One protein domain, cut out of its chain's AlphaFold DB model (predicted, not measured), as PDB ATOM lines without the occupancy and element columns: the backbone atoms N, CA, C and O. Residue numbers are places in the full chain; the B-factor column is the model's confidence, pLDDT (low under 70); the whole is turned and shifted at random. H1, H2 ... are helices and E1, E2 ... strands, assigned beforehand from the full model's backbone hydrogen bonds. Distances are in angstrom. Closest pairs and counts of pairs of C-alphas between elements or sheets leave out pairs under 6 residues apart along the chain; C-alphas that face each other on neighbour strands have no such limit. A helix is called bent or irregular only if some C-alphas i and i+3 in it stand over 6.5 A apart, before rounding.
ATOM      1  N   ALA A  75     -40.664 -27.755  24.568       91.88
ATOM      2  CA  ALA A  75     -39.993 -27.016  25.627       91.88
ATOM      3  C   ALA A  75     -38.678 -26.445  25.094       91.88
ATOM      4  O   ALA A  75     -37.897 -27.152  24.452       91.88
ATOM      5  N   VAL A  76     -38.446 -25.168  25.367       92.31
ATOM      6  CA  VAL A  76     -37.228 -24.440  25.021       92.31
ATOM      7  C   VAL A  76     -36.646 -23.867  26.304       92.31
ATOM      8  O   VAL A  76     -37.361 -23.254  27.095       92.31
ATOM      9  N   ALA A  77     -35.352 -24.086  26.501       92.00
ATOM     10  CA  ALA A  77     -34.577 -23.558  27.613       92.00
ATOM     11  C   ALA A  77     -33.161 -23.224  27.129       92.00
ATOM     12  O   ALA A  77     -32.694 -23.764  26.124       92.00
ATOM     13  N   ASP A  78     -32.468 -22.383  27.889       88.31
ATOM     14  CA  ASP A  78     -31.112 -21.900  27.597       88.31
ATOM     15  C   ASP A  78     -30.030 -22.998  27.596       88.31
ATOM     16  O   ASP A  78     -28.945 -22.830  27.036       88.31
ATOM     17  N   SER A  79     -30.319 -24.142  28.217       89.25
ATOM     18  CA  SER A  79     -29.440 -25.305  28.250       89.25
ATOM     19  C   SER A  79     -30.159 -26.555  27.769       89.25
ATOM     20  O   SER A  79     -31.314 -26.818  28.114       89.25
ATOM     21  N   ARG A  80     -29.423 -27.391  27.029       90.75
ATOM     22  CA  ARG A  80     -29.902 -28.700  26.580       90.75
ATOM     23  C   ARG A  80     -30.356 -29.575  27.751       90.75
ATOM     24  O   ARG A  80     -31.403 -30.202  27.646       90.75
ATOM     25  N   PHE A  81     -29.609 -29.594  28.859       93.69
ATOM     26  CA  PHE A  81     -29.986 -30.368  30.049       93.69
ATOM     27  C   PHE A  81     -31.367 -29.960  30.566       93.69
ATOM     28  O   PHE A  81     -32.191 -30.809  30.892       93.69
ATOM     29  N   CYS A  82     -31.639 -28.657  30.577       96.62
ATOM     30  CA  CYS A  82     -32.868 -28.107  31.127       96.62
ATOM     31  C   CYS A  82     -34.056 -28.300  30.181       96.62
ATOM     32  O   CYS A  82     -35.144 -28.639  30.638       96.62
ATOM     33  N   ALA A  83     -33.834 -28.216  28.864       94.56
ATOM     34  CA  ALA A  83     -34.837 -28.596  27.870       94.56
ATOM     35  C   ALA A  83     -35.176 -30.101  27.937       94.56
ATOM     36  O   ALA A  83     -36.340 -30.481  27.820       94.56
ATOM     37  N   GLU A  84     -34.182 -30.969  28.166       95.31
ATOM     38  CA  GLU A  84     -34.406 -32.408  28.358       95.31
ATOM     39  C   GLU A  84     -35.171 -32.705  29.657       95.31
ATOM     40  O   GLU A  84     -36.089 -33.525  29.636       95.31
ATOM     41  N   ILE A  85     -34.856 -32.019  30.762       98.00
ATOM     42  CA  ILE A  85     -35.605 -32.128  32.026       98.00
ATOM     43  C   ILE A  85     -37.063 -31.700  31.827       98.00
ATOM     44  O   ILE A  85     -37.963 -32.460  32.182       98.00
ATOM     45  N   ALA A  86     -37.308 -30.552  31.188       97.50
ATOM     46  CA  ALA A  86     -38.656 -30.073  30.877       97.50
ATOM     47  C   ALA A  86     -39.447 -31.093  30.048       97.50
ATOM     48  O   ALA A  86     -40.567 -31.466  30.394       97.50
ATOM     49  N   ARG A  87     -38.835 -31.606  28.973       95.56
ATOM     50  CA  ARG A  87     -39.427 -32.647  28.127       95.56
ATOM     51  C   ARG A  87     -39.784 -33.890  28.941       95.56
ATOM     52  O   ARG A  87     -40.855 -34.454  28.747       95.56
ATOM     53  N   ASN A  88     -38.895 -34.334  29.827       96.38
ATOM     54  CA  ASN A  88     -39.130 -35.526  30.637       96.38
ATOM     55  C   ASN A  88     -40.297 -35.330  31.614       96.38
ATOM     56  O   ASN A  88     -41.012 -36.296  31.867       96.38
ATOM     57  N   VAL A  89     -40.512 -34.117  32.133       98.00
ATOM     58  CA  VAL A  89     -41.681 -33.786  32.967       98.00
ATOM     59  C   VAL A  89     -42.976 -33.881  32.159       98.00
ATOM     60  O   VAL A  89     -43.916 -34.528  32.611       98.00
ATOM     61  N   ILE A  90     -43.003 -33.341  30.934       95.81
ATOM     62  CA  ILE A  90     -44.162 -33.483  30.034       95.81
ATOM     63  C   ILE A  90     -44.448 -34.961  29.725       95.81
ATOM     64  O   ILE A  90     -45.584 -35.409  29.816       95.81
ATOM     65  N   ILE A  91     -43.417 -35.759  29.414       94.81
ATOM     66  CA  ILE A  91     -43.575 -37.203  29.138       94.81
ATOM     67  C   ILE A  91     -44.157 -37.959  30.345       94.81
ATOM     68  O   ILE A  91     -44.862 -38.949  30.165       94.81
ATOM     69  N   GLN A  92     -43.881 -37.501  31.567       95.44
ATOM     70  CA  GLN A  92     -44.421 -38.081  32.799       95.44
ATOM     71  C   GLN A  92     -45.873 -37.657  33.091       95.44
ATOM     72  O   GLN A  92     -46.438 -38.105  34.086       95.44
ATOM     73  N   GLY A  93     -46.483 -36.833  32.234       95.88
ATOM     74  CA  GLY A  93     -47.846 -36.328  32.402       95.88
ATOM     75  C   GLY A  93     -47.934 -35.012  33.179       95.88
ATOM     76  O   GLY A  93     -49.018 -34.648  33.627       95.88
ATOM     77  N   GLY A  94     -46.810 -34.315  33.372       97.94
ATOM     78  CA  GLY A  94     -46.818 -32.932  33.848       97.94
ATOM     79  C   GLY A  94     -47.273 -31.964  32.757       97.94
ATOM     80  O   GLY A  94     -47.176 -32.266  31.569       97.94
ATOM     81  N   ASN A  95     -47.734 -30.784  33.161       98.12
ATOM     82  CA  ASN A  95     -48.165 -29.743  32.225       98.12
ATOM     83  C   ASN A  95     -47.041 -28.736  31.919       98.12
ATOM     84  O   ASN A  95     -45.913 -28.853  32.419       98.12
ATOM     85  N   ALA A  96     -47.342 -27.712  31.111       98.19
ATOM     86  CA  ALA A  96     -46.373 -26.682  30.740       98.19
ATOM     87  C   ALA A  96     -45.754 -25.959  31.955       98.19
ATOM     88  O   ALA A  96     -44.574 -25.606  31.922       98.19
ATOM     89  N   VAL A  97     -46.519 -25.776  33.038       98.62
ATOM     90  CA  VAL A  97     -46.060 -25.132  34.282       98.62
ATOM     91  C   VAL A  97     -45.076 -26.022  35.028       98.62
ATOM     92  O   VAL A  97     -43.997 -25.554  35.384       98.62
ATOM     93  N   ASP A  98     -45.392 -27.303  35.213       98.75
ATOM     94  CA  ASP A  98     -44.489 -28.249  35.879       98.75
ATOM     95  C   ASP A  98     -43.143 -28.336  35.145       98.75
ATOM     96  O   ASP A  98     -42.070 -28.261  35.751       98.75
ATOM     97  N   ALA A  99     -43.193 -28.443  33.815       98.56
ATOM     98  CA  ALA A  99     -42.005 -28.511  32.976       98.56
ATOM     99  C   ALA A  99     -41.172 -27.220  33.030       98.56
ATOM    100  O   ALA A  99     -39.941 -27.291  33.092       98.56
ATOM    101  N   ALA A 100     -41.822 -26.050  33.054       98.69
ATOM    102  CA  ALA A 100     -41.142 -24.766  33.197       98.69
ATOM    103  C   ALA A 100     -40.465 -24.618  34.570       98.69
ATOM    104  O   ALA A 100     -39.323 -24.163  34.643       98.69
ATOM    105  N   ILE A 101     -41.113 -25.062  35.651       98.75
ATOM    106  CA  ILE A 101     -40.534 -25.052  37.004       98.75
ATOM    107  C   ILE A 101     -39.264 -25.908  37.053       98.75
ATOM    108  O   ILE A 101     -38.214 -25.437  37.493       98.75
ATOM    109  N   ALA A 102     -39.325 -27.146  36.552       98.75
ATOM    110  CA  ALA A 102     -38.174 -28.047  36.559       98.75
ATOM    111  C   ALA A 102     -37.002 -27.508  35.717       98.75
ATOM    112  O   ALA A 102     -35.836 -27.596  36.115       98.75
ATOM    113  N   ALA A 103     -37.309 -26.898  34.569       98.50
ATOM    114  CA  ALA A 103     -36.314 -26.224  33.742       98.50
ATOM    115  C   ALA A 103     -35.669 -25.029  34.458       98.50
ATOM    116  O   ALA A 103     -34.466 -24.831  34.315       98.50
ATOM    117  N   THR A 104     -36.436 -24.271  35.246       98.44
ATOM    118  CA  THR A 104     -35.946 -23.076  35.957       98.44
ATOM    119  C   THR A 104     -34.926 -23.453  37.020       98.44
ATOM    120  O   THR A 104     -33.813 -22.927  37.013       98.44
ATOM    121  N   PHE A 105     -35.228 -24.459  37.848       98.56
ATOM    122  CA  PHE A 105     -34.247 -24.988  38.802       98.56
ATOM    123  C   PHE A 105     -32.985 -25.505  38.106       98.56
ATOM    124  O   PHE A 105     -31.876 -25.297  38.599       98.56
ATOM    125  N   CYS A 106     -33.130 -26.164  36.953       98.44
ATOM    126  CA  CYS A 106     -31.984 -26.607  36.166       98.44
ATOM    127  C   CYS A 106     -31.146 -25.429  35.643       98.44
ATOM    128  O   CYS A 106     -29.919 -25.457  35.769       98.44
ATOM    129  N   ASN A 107     -31.780 -24.383  35.103       97.06
ATOM    130  CA  ASN A 107     -31.079 -23.189  34.635       97.06
ATOM    131  C   ASN A 107     -30.337 -22.504  35.790       97.06
ATOM    132  O   ASN A 107     -29.183 -22.133  35.606       97.06
ATOM    133  N   GLY A 108     -30.910 -22.454  36.996       96.19
ATOM    134  CA  GLY A 108     -30.222 -21.952  38.194       96.19
ATOM    135  C   GLY A 108     -28.952 -22.726  38.574       96.19
ATOM    136  O   GLY A 108     -28.067 -22.189  39.237       96.19
ATOM    137  N   VAL A 109     -28.824 -23.981  38.136       96.44
ATOM    138  CA  VAL A 109     -27.621 -24.799  38.349       96.44
ATOM    139  C   VAL A 109     -26.584 -24.573  37.256       96.44
ATOM    140  O   VAL A 109     -25.400 -24.409  37.556       96.44
ATOM    141  N   VAL A 110     -27.010 -24.610  35.990       95.06
ATOM    142  CA  VAL A 110     -26.080 -24.588  34.849       95.06
ATOM    143  C   VAL A 110     -25.765 -23.182  34.350       95.06
ATOM    144  O   VAL A 110     -24.759 -23.004  33.678       95.06
ATOM    145  N   LEU A 111     -26.563 -22.178  34.725       92.44
ATOM    146  CA  LEU A 111     -26.402 -20.765  34.372       92.44
ATOM    147  C   LEU A 111     -26.380 -19.887  35.638       92.44
ATOM    148  O   LEU A 111     -27.155 -18.934  35.739       92.44
ATOM    149  N   PRO A 112     -25.470 -20.158  36.595       89.38
ATOM    150  CA  PRO A 112     -25.441 -19.473  37.894       89.38
ATOM    151  C   PRO A 112     -25.138 -17.971  37.785       89.38
ATOM    152  O   PRO A 112     -25.250 -17.241  38.760       89.38
ATOM    153  N   TYR A 113     -24.708 -17.513  36.610       86.44
ATOM    154  CA  TYR A 113     -24.453 -16.112  36.307       86.44
ATOM    155  C   TYR A 113     -25.692 -15.358  35.825       86.44
ATOM    156  O   TYR A 113     -25.643 -14.136  35.780       86.44
ATOM    157  N   ALA A 114     -26.759 -16.059  35.438       89.06
ATOM    158  CA  ALA A 114     -27.967 -15.462  34.880       89.06
ATOM    159  C   ALA A 114     -29.155 -15.579  35.835       89.06
ATOM    160  O   ALA A 114     -29.887 -14.616  35.997       89.06
ATOM    161  N   THR A 115     -29.344 -16.728  36.489       93.12
ATOM    162  CA  THR A 115     -30.565 -17.034  37.250       93.12
ATOM    163  C   THR A 115     -30.283 -17.933  38.450       93.12
ATOM    164  O   THR A 115     -29.234 -18.576  38.518       93.12
ATOM    165  N   GLY A 116     -31.241 -18.025  39.374       94.12
ATOM    166  CA  GLY A 116     -31.248 -19.009  40.449       94.12
ATOM    167  C   GLY A 116     -32.059 -18.556  41.657       94.12
ATOM    168  O   GLY A 116     -32.495 -17.412  41.739       94.12
ATOM    169  N   ILE A 117     -32.171 -19.442  42.649       95.00
ATOM    170  CA  ILE A 117     -33.064 -19.305  43.817       95.00
ATOM    171  C   ILE A 117     -32.817 -18.070  44.703       95.00
ATOM    172  O   ILE A 117     -33.596 -17.808  45.615       95.00
ATOM    173  N   GLY A 118     -31.711 -17.355  44.481       93.94
ATOM    174  CA  GLY A 118     -31.405 -16.079  45.129       93.94
ATOM    175  C   GLY A 118     -31.955 -14.849  44.395       93.94
ATOM    176  O   GLY A 118     -31.811 -13.751  44.915       93.94
ATOM    177  N   GLY A 119     -32.536 -15.020  43.205       94.88
ATOM    178  CA  GLY A 119     -33.104 -13.959  42.375       94.88
ATOM    179  C   GLY A 119     -34.630 -13.960  42.379       94.88
ATOM    180  O   GLY A 119     -35.258 -14.419  43.337       94.88
ATOM    181  N   GLY A 120     -35.232 -13.467  41.300       95.88
ATOM    182  CA  GLY A 120     -36.680 -13.352  41.134       95.88
ATOM    183  C   GLY A 120     -37.148 -13.696  39.725       95.88
ATOM    184  O   GLY A 120     -36.361 -13.713  38.776       95.88
ATOM    185  N   ASP A 121     -38.450 -13.949  39.591       95.81
ATOM    186  CA  ASP A 121     -39.056 -14.391  38.338       95.81
ATOM    187  C   ASP A 121     -40.302 -13.600  37.918       95.81
ATOM    188  O   ASP A 121     -41.010 -12.970  38.707       95.81
ATOM    189  N   PHE A 122     -40.546 -13.655  36.614       96.62
ATOM    190  CA  PHE A 122     -41.788 -13.292  35.959       96.62
ATOM    191  C   PHE A 122     -42.312 -14.518  35.222       96.62
ATOM    192  O   PHE A 122     -41.626 -15.065  34.355       96.62
ATOM    193  N   ILE A 123     -43.544 -14.924  35.525       97.81
ATOM    194  CA  ILE A 123     -44.176 -16.083  34.889       97.81
ATOM    195  C   ILE A 123     -45.463 -15.631  34.212       97.81
ATOM    196  O   ILE A 123     -46.392 -15.183  34.877       97.81
ATOM    197  N   VAL A 124     -45.531 -15.766  32.890       97.62
ATOM    198  CA  VAL A 124     -46.766 -15.599  32.118       97.62
ATOM    199  C   VAL A 124     -47.302 -16.976  31.766       97.62
ATOM    200  O   VAL A 124     -46.602 -17.772  31.138       97.62
ATOM    201  N   ILE A 125     -48.547 -17.243  32.144       97.94
ATOM    202  CA  ILE A 125     -49.214 -18.527  31.927       97.94
ATOM    203  C   ILE A 125     -50.429 -18.284  31.043       97.94
ATOM    204  O   ILE A 125     -51.359 -17.601  31.454       97.94
ATOM    205  N   TYR A 126     -50.432 -18.847  29.839       97.31
ATOM    206  CA  TYR A 126     -51.590 -18.873  28.956       97.31
ATOM    207  C   TYR A 126     -52.393 -20.154  29.177       97.31
ATOM    208  O   TYR A 126     -51.884 -21.260  28.988       97.31
ATOM    209  N   LEU A 127     -53.665 -19.981  29.526       95.94
ATOM    210  CA  LEU A 127     -54.626 -21.050  29.761       95.94
ATOM    211  C   LEU A 127     -55.532 -21.175  28.538       95.94
ATOM    212  O   LEU A 127     -56.316 -20.272  28.222       95.94
ATOM    213  N   LYS A 128     -55.404 -22.290  27.816       95.25
ATOM    214  CA  LYS A 128     -56.012 -22.464  26.493       95.25
ATOM    215  C   LYS A 128     -57.531 -22.495  26.536       95.25
ATOM    216  O   LYS A 128     -58.165 -21.882  25.671       95.25
ATOM    217  N   GLU A 129     -58.092 -23.209  27.507       95.19
ATOM    218  CA  GLU A 129     -59.539 -23.369  27.671       95.19
ATOM    219  C   GLU A 129     -60.217 -22.022  27.934       95.19
ATOM    220  O   GLU A 129     -61.205 -21.671  27.287       95.19
ATOM    221  N   GLU A 130     -59.618 -21.223  28.817       94.88
ATOM    222  CA  GLU A 130     -60.115 -19.905  29.213       94.88
ATOM    223  C   GLU A 130     -59.746 -18.797  28.216       94.88
ATOM    224  O   GLU A 130     -60.326 -17.712  28.242       94.88
ATOM    225  N   LYS A 131     -58.782 -19.059  27.322       93.56
ATOM    226  CA  LYS A 131     -58.197 -18.083  26.388       93.56
ATOM    227  C   LYS A 131     -57.693 -16.822  27.099       93.56
ATOM    228  O   LYS A 131     -57.815 -15.717  26.564       93.56
ATOM    229  N   LYS A 132     -57.115 -16.998  28.288       94.25
ATOM    230  CA  LYS A 132     -56.589 -15.916  29.127       94.25
ATOM    231  C   LYS A 132     -55.125 -16.157  29.475       94.25
ATOM    232  O   LYS A 132     -54.659 -17.295  29.442       94.25
ATOM    233  N   CYS A 133     -54.426 -15.088  29.831       95.62
ATOM    234  CA  CYS A 133     -53.095 -15.146  30.403       95.62
ATOM    235  C   CYS A 133     -53.068 -14.538  31.805       95.62
ATOM    236  O   CYS A 133     -53.458 -13.380  31.989       95.62
ATOM    237  N   ASP A 134     -52.515 -15.298  32.741       96.69
ATOM    238  CA  ASP A 134     -52.216 -14.853  34.096       96.69
ATOM    239  C   ASP A 134     -50.729 -14.505  34.206       96.69
ATOM    240  O   ASP A 134     -49.888 -15.030  33.467       96.69
ATOM    241  N   PHE A 135     -50.408 -13.608  35.134       97.31
ATOM    242  CA  PHE A 135     -49.047 -13.181  35.413       97.31
ATOM    243  C   PHE A 135     -48.714 -13.352  36.891       97.31
ATOM    244  O   PHE A 135     -49.469 -12.921  37.761       97.31
ATOM    245  N   LEU A 136     -47.567 -13.966  37.168       98.06
ATOM    246  CA  LEU A 136     -46.977 -14.038  38.497       98.06
ATOM    247  C   LEU A 136     -45.745 -13.139  38.523       98.06
ATOM    248  O   LEU A 136     -44.804 -13.335  37.751       98.06
ATOM    249  N   ASN A 137     -45.778 -12.162  39.422       97.25
ATOM    250  CA  ASN A 137     -44.664 -11.293  39.738       97.25
ATOM    251  C   ASN A 137     -43.999 -11.778  41.025       97.25
ATOM    252  O   ASN A 137     -44.540 -11.577  42.114       97.25
ATOM    253  N   SER A 138     -42.824 -12.380  40.877       97.00
ATOM    254  CA  SER A 138     -41.947 -12.759  41.984       97.00
ATOM    255  C   SER A 138     -40.598 -12.057  41.848       97.00
ATOM    256  O   SER A 138     -39.551 -12.643  42.125       97.00
ATOM    257  N   ARG A 139     -40.618 -10.810  41.362       94.94
ATOM    258  CA  ARG A 139     -39.438  -9.956  41.347       94.94
ATOM    259  C   ARG A 139     -39.064  -9.589  42.777       94.94
ATOM    260  O   ARG A 139     -39.923  -9.318  43.610       94.94
ATOM    261  N   GLU A 140     -37.766  -9.538  43.015       95.31
ATOM    262  CA  GLU A 140     -37.172  -9.146  44.277       95.31
ATOM    263  C   GLU A 140     -37.690  -7.773  44.709       95.31
ATOM    264  O   GLU A 140     -37.797  -6.838  43.908       95.31
ATOM    265  N   THR A 141     -37.987  -7.648  45.998       95.69
ATOM    266  CA  THR A 141     -38.401  -6.386  46.610       95.69
ATOM    267  C   THR A 141     -37.228  -5.735  47.333       95.69
ATOM    268  O   THR A 141     -36.234  -6.385  47.671       95.69
ATOM    269  N   ALA A 142     -37.305  -4.420  47.536       95.69
ATOM    270  CA  ALA A 142     -36.294  -3.710  48.307       95.69
ATOM    271  C   ALA A 142     -36.410  -4.078  49.802       95.69
ATOM    272  O   ALA A 142     -37.531  -4.141  50.311       95.69
ATOM    273  N   PRO A 143     -35.287  -4.272  50.517       96.94
ATOM    274  CA  PRO A 143     -35.292  -4.425  51.972       96.94
ATOM    275  C   PRO A 143     -35.927  -3.218  52.663       96.94
ATOM    276  O   PRO A 143     -35.727  -2.085  52.226       96.94
ATOM    277  N   SER A 144     -36.637  -3.425  53.774       97.25
ATOM    278  CA  SER A 144     -37.287  -2.334  54.524       97.25
ATOM    279  C   SER A 144     -36.316  -1.280  55.066       97.25
ATOM    280  O   SER A 144     -36.714  -0.143  55.309       97.25
ATOM    281  N   GLY A 169     -37.068 -13.913  45.363       97.94
ATOM    282  CA  GLY A 169     -38.452 -14.190  44.998       97.94
ATOM    283  C   GLY A 169     -38.719 -15.478  44.223       97.94
ATOM    284  O   GLY A 169     -39.841 -15.985  44.277       97.94
ATOM    285  N   GLU A 170     -37.710 -16.028  43.541       98.19
ATOM    286  CA  GLU A 170     -37.868 -17.132  42.579       98.19
ATOM    287  C   GLU A 170     -38.546 -18.358  43.217       98.19
ATOM    288  O   GLU A 170     -39.525 -18.893  42.701       98.19
ATOM    289  N   LEU A 171     -38.103 -18.792  44.404       98.50
ATOM    290  CA  LEU A 171     -38.684 -19.981  45.036       98.50
ATOM    291  C   LEU A 171     -40.165 -19.794  45.402       98.50
ATOM    292  O   LEU A 171     -40.961 -20.722  45.231       98.50
ATOM    293  N   HIS A 172     -40.541 -18.615  45.901       98.50
ATOM    294  CA  HIS A 172     -41.936 -18.307  46.211       98.50
ATOM    295  C   HIS A 172     -42.794 -18.280  44.936       98.50
ATOM    296  O   HIS A 172     -43.915 -18.801  44.935       98.50
ATOM    297  N   GLY A 173     -42.248 -17.748  43.838       98.31
ATOM    298  CA  GLY A 173     -42.871 -17.733  42.516       98.31
ATOM    299  C   GLY A 173     -43.151 -19.117  41.971       98.31
ATOM    300  O   GLY A 173     -44.304 -19.474  41.713       98.31
ATOM    301  N   LEU A 174     -42.104 -19.935  41.887       98.69
ATOM    302  CA  LEU A 174     -42.180 -21.320  41.427       98.69
ATOM    303  C   LEU A 174     -43.130 -22.163  42.286       98.69
ATOM    304  O   LEU A 174     -43.916 -22.948  41.750       98.69
ATOM    305  N   TRP A 175     -43.117 -21.987  43.610       98.62
ATOM    306  CA  TRP A 175     -44.053 -22.682  44.495       98.62
ATOM    307  C   TRP A 175     -45.498 -22.211  44.295       98.62
ATOM    308  O   TRP A 175     -46.410 -23.034  44.211       98.62
ATOM    309  N   THR A 176     -45.723 -20.903  44.149       98.62
ATOM    310  CA  THR A 176     -47.051 -20.342  43.854       98.62
ATOM    311  C   THR A 176     -47.588 -20.884  42.529       98.62
ATOM    312  O   THR A 176     -48.741 -21.325  42.469       98.62
ATOM    313  N   ALA A 177     -46.746 -20.934  41.492       98.50
ATOM    314  CA  ALA A 177     -47.073 -21.514  40.194       98.50
ATOM    315  C   ALA A 177     -47.427 -23.002  40.312       98.50
ATOM    316  O   ALA A 177     -48.488 -23.420  39.851       98.50
ATOM    317  N   TYR A 178     -46.609 -23.790  41.016       98.62
ATOM    318  CA  TYR A 178     -46.871 -25.209  41.274       98.62
ATOM    319  C   TYR A 178     -48.215 -25.427  41.984       98.62
ATOM    320  O   TYR A 178     -49.029 -26.280  41.609       98.62
ATOM    321  N   LYS A 179     -48.487 -24.628  43.022       98.19
ATOM    322  CA  LYS A 179     -49.699 -24.743  43.839       98.19
ATOM    323  C   LYS A 179     -50.956 -24.316  43.093       98.19
ATOM    324  O   LYS A 179     -51.968 -24.995  43.267       98.19
ATOM    325  N   LYS A 180     -50.907 -23.278  42.258       97.75
ATOM    326  CA  LYS A 180     -52.082 -22.781  41.526       97.75
ATOM    327  C   LYS A 180     -52.295 -23.456  40.169       97.75
ATOM    328  O   LYS A 180     -53.430 -23.792  39.858       97.75
ATOM    329  N   TYR A 181     -51.226 -23.690  39.411       98.06
ATOM    330  CA  TYR A 181     -51.298 -24.068  37.994       98.06
ATOM    331  C   TYR A 181     -50.587 -25.386  37.643       98.06
ATOM    332  O   TYR A 181     -50.711 -25.843  36.511       98.06
ATOM    333  N   GLY A 182     -49.846 -26.012  38.563       97.62
ATOM    334  CA  GLY A 182     -49.225 -27.322  38.313       97.62
ATOM    335  C   GLY A 182     -50.258 -28.440  38.121       97.62
ATOM    336  O   GLY A 182     -51.345 -28.383  38.706       97.62
ATOM    337  N   SER A 183     -49.907 -29.483  37.360       97.19
ATOM    338  CA  SER A 183     -50.823 -30.570  36.943       97.19
ATOM    339  C   SER A 183     -51.430 -31.378  38.091       97.19
ATOM    340  O   SER A 183     -52.440 -32.051  37.907       97.19
ATOM    341  N   LYS A 184     -50.788 -31.360  39.269       95.50
ATOM    342  CA  LYS A 184     -51.040 -32.268  40.410       95.50
ATOM    343  C   LYS A 184     -50.694 -33.734  40.147       95.50
ATOM    344  O   LYS A 184     -50.910 -34.562  41.028       95.50
ATOM    345  N   VAL A 185     -50.115 -34.040  38.988       97.75
ATOM    346  CA  VAL A 185     -49.612 -35.373  38.639       97.75
ATOM    347  C   VAL A 185     -48.175 -35.536  39.124       97.75
ATOM    348  O   VAL A 185     -47.833 -36.563  39.706       97.75
ATOM    349  N   ILE A 186     -47.347 -34.507  38.927       98.12
ATOM    350  CA  ILE A 186     -45.923 -34.548  39.265       98.12
ATOM    351  C   ILE A 186     -45.688 -33.994  40.681       98.12
ATOM    352  O   ILE A 186     -46.059 -32.847  40.968       98.12
ATOM    353  N   PRO A 187     -45.078 -34.769  41.595       98.12
ATOM    354  CA  PRO A 187     -44.682 -34.275  42.910       98.12
ATOM    355  C   PRO A 187     -43.643 -33.151  42.814       98.12
ATOM    356  O   PRO A 187     -42.761 -33.181  41.960       98.12
ATOM    357  N   TRP A 188     -43.683 -32.194  43.747       98.56
ATOM    358  CA  TRP A 188     -42.702 -31.102  43.827       98.56
ATOM    359  C   TRP A 188     -41.254 -31.601  43.828       98.56
ATOM    360  O   TRP A 188     -40.399 -31.052  43.131       98.56
ATOM    361  N   SER A 189     -40.987 -32.683  44.563       98.50
ATOM    362  CA  SER A 189     -39.667 -33.309  44.618       98.50
ATOM    363  C   SER A 189     -39.132 -33.656  43.235       98.50
ATOM    364  O   SER A 189     -37.948 -33.455  42.977       98.50
ATOM    365  N   ASP A 190     -39.995 -34.123  42.338       98.44
ATOM    366  CA  ASP A 190     -39.609 -34.633  41.025       98.44
ATOM    367  C   ASP A 190     -39.316 -33.490  40.042       98.44
ATOM    368  O   ASP A 190     -38.585 -33.687  39.072       98.44
ATOM    369  N   LEU A 191     -39.793 -32.273  40.340       98.69
ATOM    370  CA  LEU A 191     -39.443 -31.056  39.602       98.69
ATOM    371  C   LEU A 191     -38.075 -30.495  40.023       98.69
ATOM    372  O   LEU A 191     -37.339 -29.974  39.187       98.69
ATOM    373  N   VAL A 192     -37.702 -30.621  41.302       98.75
ATOM    374  CA  VAL A 192     -36.474 -30.009  41.857       98.75
ATOM    375  C   VAL A 192     -35.284 -30.978  41.883       98.75
ATOM    376  O   VAL A 192     -34.137 -30.582  41.656       98.75
ATOM    377  N   MET A 193     -35.521 -32.267  42.149       98.62
ATOM    378  CA  MET A 193     -34.464 -33.275  42.301       98.62
ATOM    379  C   MET A 193     -33.552 -33.424  41.071       98.62
ATOM    380  O   MET A 193     -32.344 -33.590  41.272       98.62
ATOM    381  N   PRO A 194     -34.040 -33.327  39.815       98.62
ATOM    382  CA  PRO A 194     -33.164 -33.368  38.645       98.62
ATOM    383  C   PRO A 194     -32.078 -32.284  38.679       98.62
ATOM    384  O   PRO A 194     -30.911 -32.576  38.420       98.62
ATOM    385  N   ALA A 195     -32.427 -31.059  39.085       98.50
ATOM    386  CA  ALA A 195     -31.464 -29.974  39.256       98.50
ATOM    387  C   ALA A 195     -30.493 -30.254  40.416       98.50
ATOM    388  O   ALA A 195     -29.285 -30.067  40.275       98.50
ATOM    389  N   ALA A 196     -30.988 -30.791  41.538       98.56
ATOM    390  CA  ALA A 196     -30.141 -31.197  42.662       98.56
ATOM    391  C   ALA A 196     -29.110 -32.274  42.269       98.56
ATOM    392  O   ALA A 196     -27.980 -32.264  42.761       98.56
ATOM    393  N   GLN A 197     -29.482 -33.204  41.384       98.25
ATOM    394  CA  GLN A 197     -28.572 -34.215  40.852       98.25
ATOM    395  C   GLN A 197     -27.567 -33.605  39.872       98.25
ATOM    396  O   GLN A 197     -26.373 -33.880  39.990       98.25
ATOM    397  N   LEU A 198     -28.025 -32.745  38.961       97.88
ATOM    398  CA  LEU A 198     -27.173 -32.066  37.985       97.88
ATOM    399  C   LEU A 198     -26.118 -31.175  38.657       97.88
ATOM    400  O   LEU A 198     -24.970 -31.133  38.222       97.88
ATOM    401  N   ALA A 199     -26.457 -30.541  39.783       97.25
ATOM    402  CA  ALA A 199     -25.536 -29.710  40.559       97.25
ATOM    403  C   ALA A 199     -24.321 -30.477  41.117       97.25
ATOM    404  O   ALA A 199     -23.329 -29.860  41.504       97.25
ATOM    405  N   LYS A 200     -24.356 -31.815  41.146       96.38
ATOM    406  CA  LYS A 200     -23.207 -32.644  41.542       96.38
ATOM    407  C   LYS A 200     -22.151 -32.772  40.444       96.38
ATOM    408  O   LYS A 200     -21.033 -33.170  40.754       96.38
ATOM    409  N   GLY A 201     -22.489 -32.473  39.192       95.06
ATOM    410  CA  GLY A 201     -21.582 -32.682  38.073       95.06
ATOM    411  C   GLY A 201     -22.222 -32.366  36.729       95.06
ATOM    412  O   GLY A 201     -23.140 -33.064  36.309       95.06
ATOM    413  N   PHE A 202     -21.689 -31.376  36.020       94.81
ATOM    414  CA  PHE A 202     -22.015 -31.118  34.617       94.81
ATOM    415  C   PHE A 202     -20.810 -30.506  33.886       94.81
ATOM    416  O   PHE A 202     -19.943 -29.915  34.534       94.81
ATOM    417  N   TYR A 249     -21.715 -28.738  45.122       94.75
ATOM    418  CA  TYR A 249     -22.262 -29.609  46.168       94.75
ATOM    419  C   TYR A 249     -23.097 -28.874  47.231       94.75
ATOM    420  O   TYR A 249     -24.112 -29.440  47.652       94.75
ATOM    421  N   PRO A 250     -22.736 -27.649  47.678       94.94
ATOM    422  CA  PRO A 250     -23.604 -26.862  48.550       94.94
ATOM    423  C   PRO A 250     -24.988 -26.620  47.937       94.94
ATOM    424  O   PRO A 250     -25.993 -26.908  48.592       94.94
ATOM    425  N   LEU A 251     -25.056 -26.203  46.665       96.44
ATOM    426  CA  LEU A 251     -26.323 -26.010  45.956       96.44
ATOM    427  C   LEU A 251     -27.079 -27.331  45.770       96.44
ATOM    428  O   LEU A 251     -28.277 -27.389  46.028       96.44
ATOM    429  N   ALA A 252     -26.389 -28.420  45.416       98.06
ATOM    430  CA  ALA A 252     -26.996 -29.749  45.312       98.06
ATOM    431  C   ALA A 252     -27.673 -30.175  46.627       98.06
ATOM    432  O   ALA A 252     -28.785 -30.709  46.632       98.06
ATOM    433  N   LYS A 253     -27.012 -29.925  47.765       98.25
ATOM    434  CA  LYS A 253     -27.566 -30.209  49.092       98.25
ATOM    435  C   LYS A 253     -28.783 -29.330  49.375       98.25
ATOM    436  O   LYS A 253     -29.786 -29.865  49.838       98.25
ATOM    437  N   LEU A 254     -28.698 -28.031  49.093       97.94
ATOM    438  CA  LEU A 254     -29.784 -27.074  49.296       97.94
ATOM    439  C   LEU A 254     -31.026 -27.441  48.474       97.94
ATOM    440  O   LEU A 254     -32.100 -27.614  49.045       97.94
ATOM    441  N   LEU A 255     -30.865 -27.672  47.169       98.69
ATOM    442  CA  LEU A 255     -31.953 -28.085  46.280       98.69
ATOM    443  C   LEU A 255     -32.577 -29.411  46.721       98.69
ATOM    444  O   LEU A 255     -33.791 -29.556  46.674       98.69
ATOM    445  N   ARG A 256     -31.783 -30.362  47.228       98.62
ATOM    446  CA  ARG A 256     -32.323 -31.605  47.800       98.62
ATOM    447  C   ARG A 256     -33.168 -31.353  49.051       98.62
ATOM    448  O   ARG A 256     -34.153 -32.056  49.251       98.62
ATOM    449  N   VAL A 257     -32.791 -30.406  49.910       98.50
ATOM    450  CA  VAL A 257     -33.616 -30.043  51.076       98.50
ATOM    451  C   VAL A 257     -34.916 -29.382  50.608       98.50
ATOM    452  O   VAL A 257     -35.982 -29.784  51.063       98.50
ATOM    453  N   ILE A 258     -34.846 -28.453  49.649       98.56
ATOM    454  CA  ILE A 258     -36.023 -27.792  49.056       98.56
ATOM    455  C   ILE A 258     -36.962 -28.812  48.391       98.56
ATOM    456  O   ILE A 258     -38.170 -28.754  48.602       98.56
ATOM    457  N   ALA A 259     -36.417 -29.771  47.639       98.50
ATOM    458  CA  ALA A 259     -37.175 -30.820  46.955       98.50
ATOM    459  C   ALA A 259     -37.974 -31.703  47.925       98.50
ATOM    460  O   ALA A 259     -39.086 -32.117  47.616       98.50
ATOM    461  N   ASN A 260     -37.398 -32.000  49.093       98.25
ATOM    462  CA  ASN A 260     -38.008 -32.872  50.098       98.25
ATOM    463  C   ASN A 260     -38.846 -32.109  51.135       98.25
ATOM    464  O   ASN A 260     -39.384 -32.731  52.053       98.25
ATOM    465  N   SER A 261     -38.939 -30.781  51.033       97.44
ATOM    466  CA  SER A 261     -39.770 -29.995  51.941       97.44
ATOM    467  C   SER A 261     -41.246 -30.163  51.594       97.44
ATOM    468  O   SER A 261     -41.632 -30.091  50.429       97.44
ATOM    469  N   GLN A 262     -42.087 -30.330  52.616       95.38
ATOM    470  CA  GLN A 262     -43.542 -30.251  52.449       95.38
ATOM    471  C   GLN A 262     -43.997 -28.815  52.155       95.38
ATOM    472  O   GLN A 262     -44.985 -28.608  51.455       95.38
ATOM    473  N   ASP A 263     -43.254 -27.842  52.687       97.25
ATOM    474  CA  ASP A 263     -43.468 -26.420  52.469       97.25
ATOM    475  C   ASP A 263     -42.108 -25.735  52.223       97.25
ATOM    476  O   ASP A 263     -41.391 -25.380  53.169       97.25
ATOM    477  N   THR A 301     -51.506 -11.383  39.102       92.62
ATOM    478  CA  THR A 301     -52.325 -10.347  38.471       92.62
ATOM    479  C   THR A 301     -52.675 -10.728  37.040       92.62
ATOM    480  O   THR A 301     -52.081 -11.626  36.444       92.62
ATOM    481  N   GLU A 302     -53.636 -10.016  36.460       89.50
ATOM    482  CA  GLU A 302     -53.913 -10.136  35.033       89.50
ATOM    483  C   GLU A 302     -52.747  -9.586  34.200       89.50
ATOM    484  O   GLU A 302     -51.992  -8.703  34.625       89.50
ATOM    485  N   THR A 303     -52.602 -10.133  32.996       92.75
ATOM    486  CA  THR A 303     -51.673  -9.622  31.988       92.75
ATOM    487  C   THR A 303     -52.245  -8.410  31.268       92.75
ATOM    488  O   THR A 303     -53.448  -8.156  31.238       92.75
ATOM    489  N   LEU A 304     -51.356  -7.673  30.616       90.75
ATOM    490  CA  LEU A 304     -51.740  -6.704  29.609       90.75
ATOM    491  C   LEU A 304     -51.892  -7.404  28.258       90.75
ATOM    492  O   LEU A 304     -51.159  -8.344  27.951       90.75
ATOM    493  N   TYR A 305     -52.816  -6.913  27.433       89.38
ATOM    494  CA  TYR A 305     -53.070  -7.446  26.098       89.38
ATOM    495  C   TYR A 305     -52.815  -6.403  25.017       89.38
ATOM    496  O   TYR A 305     -53.201  -5.241  25.141       89.38
ATOM    497  N   ALA A 306     -52.246  -6.861  23.906       85.12
ATOM    498  CA  ALA A 306     -52.104  -6.088  22.685       85.12
ATOM    499  C   ALA A 306     -52.573  -6.897  21.481       85.12
ATOM    500  O   ALA A 306     -52.089  -7.997  21.217       85.12
ATOM    501  N   ASP A 307     -53.474  -6.320  20.693       82.88
ATOM    502  CA  ASP A 307     -53.820  -6.873  19.387       82.88
ATOM    503  C   ASP A 307     -52.688  -6.612  18.373       82.88
ATOM    504  O   ASP A 307     -52.090  -5.527  18.347       82.88
ATOM    505  N   LEU A 308     -52.399  -7.617  17.546       78.75
ATOM    506  CA  LEU A 308     -51.434  -7.597  16.446       78.75
ATOM    507  C   LEU A 308     -52.084  -8.247  15.212       78.75
ATOM    508  O   LEU A 308     -51.978  -9.453  14.971       78.75
ATOM    509  N   GLY A 309     -52.814  -7.440  14.438       79.00
ATOM    510  CA  GLY A 309     -53.606  -7.925  13.307       79.00
ATOM    511  C   GLY A 309     -54.677  -8.922  13.760       79.00
ATOM    512  O   GLY A 309     -55.546  -8.583  14.553       79.00
ATOM    513  N   LYS A 310     -54.606 -10.163  13.264       82.12
ATOM    514  CA  LYS A 310     -55.512 -11.260  13.665       82.12
ATOM    515  C   LYS A 310     -55.086 -11.991  14.944       82.12
ATOM    516  O   LYS A 310     -55.770 -12.924  15.361       82.12
ATOM    517  N   TYR A 311     -53.933 -11.639  15.506       83.88
ATOM    518  CA  TYR A 311     -53.386 -12.245  16.715       83.88
ATOM    519  C   TYR A 311     -53.590 -11.326  17.913       83.88
ATOM    520  O   TYR A 311     -53.725 -10.111  17.772       83.88
ATOM    521  N   ARG A 312     -53.550 -11.920  19.102       84.75
ATOM    522  CA  ARG A 312     -53.505 -11.208  20.371       84.75
ATOM    523  C   ARG A 312     -52.284 -11.676  21.143       84.75
ATOM    524  O   ARG A 312     -52.053 -12.875  21.264       84.75
ATOM    525  N   MET A 313     -51.512 -10.720  21.628       87.69
ATOM    526  CA  MET A 313     -50.385 -10.937  22.519       87.69
ATOM    527  C   MET A 313     -50.827 -10.604  23.936       87.69
ATOM    528  O   MET A 313     -51.611  -9.676  24.137       87.69
ATOM    529  N   CYS A 314     -50.309 -11.347  24.900       90.81
ATOM    530  CA  CYS A 314     -50.432 -11.037  26.313       90.81
ATOM    531  C   CYS A 314     -49.035 -10.974  26.927       90.81
ATOM    532  O   CYS A 314     -48.104 -11.611  26.425       90.81
ATOM    533  N   GLY A 315     -48.883 -10.216  28.001       90.50
ATOM    534  CA  GLY A 315     -47.627 -10.173  28.727       90.50
ATOM    535  C   GLY A 315     -47.688  -9.344  29.999       90.50
ATOM    536  O   GLY A 315     -48.752  -8.848  30.383       90.50
ATOM    537  N   PRO A 316     -46.559  -9.249  30.704       92.50
ATOM    538  CA  PRO A 316     -46.540  -8.732  32.060       92.50
ATOM    539  C   PRO A 316     -46.791  -7.207  32.116       92.50
ATOM    540  O   PRO A 316     -46.269  -6.461  31.280       92.50
ATOM    541  N   PRO A 317     -47.558  -6.716  33.109       91.81
ATOM    542  CA  PRO A 317     -47.613  -5.302  33.481       91.81
ATOM    543  C   PRO A 317     -46.276  -4.798  34.069       91.81
ATOM    544  O   PRO A 317     -45.331  -5.579  34.243       91.81
ATOM    545  N   PRO A 318     -46.165  -3.493  34.403       89.62
ATOM    546  CA  PRO A 318     -45.057  -2.993  35.213       89.62
ATOM    547  C   PRO A 318     -44.875  -3.839  36.487       89.62
ATOM    548  O   PRO A 318     -45.872  -4.271  37.070       89.62
ATOM    549  N   PRO A 319     -43.629  -4.088  36.925       89.12
ATOM    550  CA  PRO A 319     -42.400  -3.400  36.516       89.12
ATOM    551  C   PRO A 319     -41.721  -3.962  35.250       89.12
ATOM    552  O   PRO A 319     -40.605  -3.557  34.931       89.12
ATOM    553  N   SER A 320     -42.368  -4.858  34.495       88.62
ATOM    554  CA  SER A 320     -41.806  -5.353  33.236       88.62
ATOM    555  C   SER A 320     -41.799  -4.298  32.121       88.62
ATOM    556  O   SER A 320     -42.773  -3.569  31.897       88.62
ATOM    557  N   SER A 321     -40.713  -4.287  31.340       84.88
ATOM    558  CA  SER A 321     -40.567  -3.472  30.127       84.88
ATOM    559  C   SER A 321     -41.478  -3.916  28.977       84.88
ATOM    560  O   SER A 321     -41.580  -3.209  27.971       84.88
ATOM    561  N   TRP A 322     -42.191  -5.042  29.117       85.50
ATOM    562  CA  TRP A 322     -43.128  -5.538  28.106       85.50
ATOM    563  C   TRP A 322     -44.177  -4.496  27.700       85.50
ATOM    564  O   TRP A 322     -44.549  -4.427  26.530       85.50
ATOM    565  N   THR A 323     -44.586  -3.628  28.632       82.94
ATOM    566  CA  THR A 323     -45.474  -2.480  28.375       82.94
ATOM    567  C   THR A 323     -45.029  -1.594  27.216       82.94
ATOM    568  O   THR A 323     -45.877  -1.088  26.480       82.94
ATOM    569  N   ILE A 324     -43.716  -1.431  27.041       83.00
ATOM    570  CA  ILE A 324     -43.098  -0.700  25.936       83.00
ATOM    571  C   ILE A 324     -42.882  -1.652  24.754       83.00
ATOM    572  O   ILE A 324     -43.234  -1.324  23.620       83.00
ATOM    573  N   THR A 325     -42.365  -2.859  25.008       79.00
ATOM    574  CA  THR A 325     -42.033  -3.842  23.963       79.00
ATOM    575  C   THR A 325     -43.236  -4.245  23.113       79.00
ATOM    576  O   THR A 325     -43.093  -4.393  21.905       79.00
ATOM    577  N   GLN A 326     -44.440  -4.351  23.683       76.06
ATOM    578  CA  GLN A 326     -45.663  -4.670  22.932       76.06
ATOM    579  C   GLN A 326     -45.990  -3.649  21.824       76.06
ATOM    580  O   GLN A 326     -46.692  -3.980  20.866       76.06
ATOM    581  N   ALA A 327     -45.492  -2.412  21.936       73.81
ATOM    582  CA  ALA A 327     -45.683  -1.377  20.928       73.81
ATOM    583  C   ALA A 327     -44.691  -1.516  19.761       73.81
ATOM    584  O   ALA A 327     -44.984  -1.059  18.662       73.81
ATOM    585  N   ILE A 328     -43.549  -2.178  19.964       74.00
ATOM    586  CA  ILE A 328     -42.476  -2.268  18.967       74.00
ATOM    587  C   ILE A 328     -42.910  -3.056  17.716       74.00
ATOM    588  O   ILE A 328     -42.778  -2.498  16.628       74.00
ATOM    589  N   PRO A 329     -43.532  -4.255  17.807       64.44
ATOM    590  CA  PRO A 329     -44.044  -4.971  16.631       64.44
ATOM    591  C   PRO A 329     -45.122  -4.205  15.856       64.44
ATOM    592  O   PRO A 329     -45.397  -4.532  14.704       64.44
ATOM    593  N   ARG A 330     -45.756  -3.197  16.476       59.88
ATOM    594  CA  ARG A 330     -46.714  -2.305  15.803       59.88
ATOM    595  C   ARG A 330     -46.026  -1.197  15.000       59.88
ATOM    596  O   ARG A 330     -46.693  -0.554  14.197       59.88
ATOM    597  N   GLY A 341     -27.643 -11.563  31.090       66.19
ATOM    598  CA  GLY A 341     -27.914 -11.606  32.536       66.19
ATOM    599  C   GLY A 341     -29.245 -12.247  32.948       66.19
ATOM    600  O   GLY A 341     -29.574 -12.249  34.132       66.19
ATOM    601  N   THR A 342     -30.011 -12.788  32.001       79.25
ATOM    602  CA  THR A 342     -31.372 -13.293  32.234       79.25
ATOM    603  C   THR A 342     -31.550 -14.658  31.579       79.25
ATOM    604  O   THR A 342     -31.020 -14.898  30.495       79.25
ATOM    605  N   SER A 343     -32.300 -15.550  32.224       84.19
ATOM    606  CA  SER A 343     -32.690 -16.847  31.672       84.19
ATOM    607  C   SER A 343     -34.149 -16.836  31.222       84.19
ATOM    608  O   SER A 343     -35.003 -16.234  31.881       84.19
ATOM    609  N   GLN A 344     -34.448 -17.517  30.113       90.44
ATOM    610  CA  GLN A 344     -35.805 -17.648  29.593       90.44
ATOM    611  C   GLN A 344     -36.158 -19.104  29.284       90.44
ATOM    612  O   GLN A 344     -35.419 -19.846  28.636       90.44
ATOM    613  N   ILE A 345     -37.352 -19.500  29.714       92.56
ATOM    614  CA  ILE A 345     -37.950 -20.801  29.429       92.56
ATOM    615  C   ILE A 345     -39.298 -20.575  28.759       92.56
ATOM    616  O   ILE A 345     -40.071 -19.695  29.139       92.56
ATOM    617  N   SER A 346     -39.585 -21.363  27.728       95.00
ATOM    618  CA  SER A 346     -40.892 -21.368  27.076       95.00
ATOM    619  C   SER A 346     -41.353 -22.793  26.838       95.00
ATOM    620  O   SER A 346     -40.632 -23.591  26.237       95.00
ATOM    621  N   VAL A 347     -42.549 -23.115  27.319       94.25
ATOM    622  CA  VAL A 347     -43.131 -24.454  27.209       94.25
ATOM    623  C   VAL A 347     -44.551 -24.345  26.678       94.25
ATOM    624  O   VAL A 347     -45.300 -23.474  27.104       94.25
ATOM    625  N   VAL A 348     -44.908 -25.232  25.753       95.19
ATOM    626  CA  VAL A 348     -46.284 -25.470  25.305       95.19
ATOM    627  C   VAL A 348     -46.580 -26.948  25.518       95.19
ATOM    628  O   VAL A 348     -45.799 -27.786  25.052       95.19
ATOM    629  N   ASP A 349     -47.660 -27.259  26.229       94.50
ATOM    630  CA  ASP A 349     -48.120 -28.634  26.445       94.50
ATOM    631  C   ASP A 349     -49.137 -29.086  25.385       94.50
ATOM    632  O   ASP A 349     -49.496 -28.340  24.470       94.50
ATOM    633  N   ASP A 350     -49.536 -30.353  25.465       93.06
ATOM    634  CA  ASP A 350     -50.453 -31.014  24.534       93.06
ATOM    635  C   ASP A 350     -51.896 -30.505  24.621       93.06
ATOM    636  O   ASP A 350     -52.595 -30.493  23.603       93.06
ATOM    637  N   ASP A 351     -52.300 -29.989  25.780       93.31
ATOM    638  CA  ASP A 351     -53.568 -29.276  25.972       93.31
ATOM    639  C   ASP A 351     -53.541 -27.852  25.376       93.31
ATOM    640  O   ASP A 351     -54.565 -27.167  25.266       93.31
ATOM    641  N   GLY A 352     -52.368 -27.397  24.927       92.19
ATOM    642  CA  GLY A 352     -52.157 -26.097  24.303       92.19
ATOM    643  C   GLY A 352     -52.035 -24.945  25.299       92.19
ATOM    644  O   GLY A 352     -52.096 -23.784  24.872       92.19
ATOM    645  N   ASN A 353     -51.871 -25.241  26.592       96.62
ATOM    646  CA  ASN A 353     -51.442 -24.252  27.570       96.62
ATOM    647  C   ASN A 353     -49.978 -23.909  27.313       96.62
ATOM    648  O   ASN A 353     -49.201 -24.708  26.778       96.62
ATOM    649  N   ALA A 354     -49.594 -22.692  27.675       96.69
ATOM    650  CA  ALA A 354     -48.239 -22.228  27.450       96.69
ATOM    651  C   ALA A 354     -47.712 -21.440  28.639       96.69
ATOM    652  O   ALA A 354     -48.456 -20.729  29.309       96.69
ATOM    653  N   VAL A 355     -46.408 -21.533  28.865       96.94
ATOM    654  CA  VAL A 355     -45.699 -20.773  29.889       96.94
ATOM    655  C   VAL A 355     -44.532 -20.055  29.248       96.94
ATOM    656  O   VAL A 355     -43.755 -20.667  28.515       96.94
ATOM    657  N   SER A 356     -44.398 -18.767  29.548       96.12
ATOM    658  CA  SER A 356     -43.174 -18.001  29.338       96.12
ATOM    659  C   SER A 356     -42.661 -17.564  30.701       96.12
ATOM    660  O   SER A 356     -43.331 -16.808  31.404       96.12
ATOM    661  N   LEU A 357     -41.502 -18.088  31.088       95.12
ATOM    662  CA  LEU A 357     -40.874 -17.825  32.373       95.12
ATOM    663  C   LEU A 357     -39.543 -17.128  32.139       95.12
ATOM    664  O   LEU A 357     -38.707 -17.605  31.371       95.12
ATOM    665  N   THR A 358     -39.356 -16.006  32.816       93.44
ATOM    666  CA  THR A 358     -38.113 -15.243  32.819       93.44
ATOM    667  C   THR A 358     -37.617 -15.149  34.250       93.44
ATOM    668  O   THR A 358     -38.369 -14.711  35.115       93.44
ATOM    669  N   SER A 359     -36.369 -15.542  34.494       92.94
ATOM    670  CA  SER A 359     -35.747 -15.424  35.814       92.94
ATOM    671  C   SER A 359     -34.357 -14.805  35.714       92.94
ATOM    672  O   SER A 359     -33.646 -14.985  34.716       92.94
ATOM    673  N   SER A 360     -33.995 -14.016  36.724       90.44
ATOM    674  CA  SER A 360     -32.715 -13.327  36.777       90.44
ATOM    675  C   SER A 360     -32.224 -13.116  38.207       90.44
ATOM    676  O   SER A 360     -33.017 -12.923  39.123       90.44
ATOM    677  N   ILE A 361     -30.900 -13.077  38.368       86.75
ATOM    678  CA  ILE A 361     -30.207 -12.570  39.570       86.75
ATOM    679  C   ILE A 361     -29.626 -11.154  39.371       86.75
ATOM    680  O   ILE A 361     -28.879 -10.666  40.212       86.75
TER     681      ILE A 361
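Overview. This is residues 75 to 144, 169 to 202, 249 to 263, 301 to 330 and 341 to 361 of the 364 residues of an uncharacterized protein of Caenorhabditis remanei (UniProt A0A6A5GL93). A four-stranded antiparallel sheet has one face covered by H2 and H3, with H1 beside H2; H4 and H5 form a further helical layer behind H2. On the sheet's other side, the small hairpin E3 and E4 meets E2 and E1 with few contacts, and short H6 lies next to it. The 170 printed residues include six named helices and six named strands, in the order H1 H2 E1 E2 H3 H4 H5 E3 E4 H6 E5 E6; the class is mixed, helices and strands. The whole is compact, radius of gyration of the C-alphas 15.6 A, spanning 49 by 40 by 29 A.

Arrangement. H1, residues 80 to 91, and H2, residues 96 to 110, form a helical hairpin at a shallow tilt of 25 degrees; their closest C-alphas, Ala 86 and Ala 99, are 4.2 A apart. The sheet runs E2 (132 to 138), E1 (120 to 127), E6 (354 to 360), E5 (342 to 348). Across its pairs, N 123 and O 136 are 3.0 A apart, N 122 and O 358 2.8 A, and N 345 and O 357 2.9 A, within hydrogen-bond range. H2 runs along the strands, over E6 and E5, at a height of 8.0 A over the sheet. H3, residues 170 to 181, lies over E2 and E1 on the same face, at 8.7 A. H1, H2 and H3 with the sheet make two layers, helices on one face. H2, the hub, touches H3 with residues 97 to 101 alone, closest C-alphas Ile 101 and Leu 174, 6.0 A. H2 also touches H4, residues 188 to 198, at Ala 102 and Leu 191, closest C-alphas 4.5 A apart; H1, H2 and H4 form a bundle, three helices together. H5, residues 249 to 259, touches H4, opposite ways at 10 degrees, a shallow tilt; Ser 189 and Ala 259 have the closest C-alphas, 4.2 A. E3 (304 to 308) and E4 (311 to 315) form a hairpin, with N 306 and O 313 2.9 A apart; the closest C-alphas of E4 and E2, Cys 314 and Cys 133, are 6.4 A apart. H6, residues 322 to 325, touches no helix. Every O i to N i+4 pair is within hydrogen-bond range in H1, H2, H3 and H5, and 5 of 7 are in H4; H6 is too short for one.

Along the chain. H1 begins at C-alpha 80 (-29.902, -28.700, 26.580) and E6 ends at C-alpha 360 (-32.715, -13.327, 36.777). H2 is 20.8 A long, E1 22.6 A, E5 20.5 A and E6 20.2 A. H4 is only just irregular, with C-alphas 191 and 194 6.8 A apart.

Size, cuts and confidence. The farthest C-alphas, Tyr 249 and Gly 309, are 50.3 A apart. Cuts after 144, 202, 263 and 330 leave gaps of 15.3, 11.7, 23.1 and 26.8 A between C-alphas. Of the links printed whole, none is long. Residues 329, 330 and 341 have pLDDT under 70.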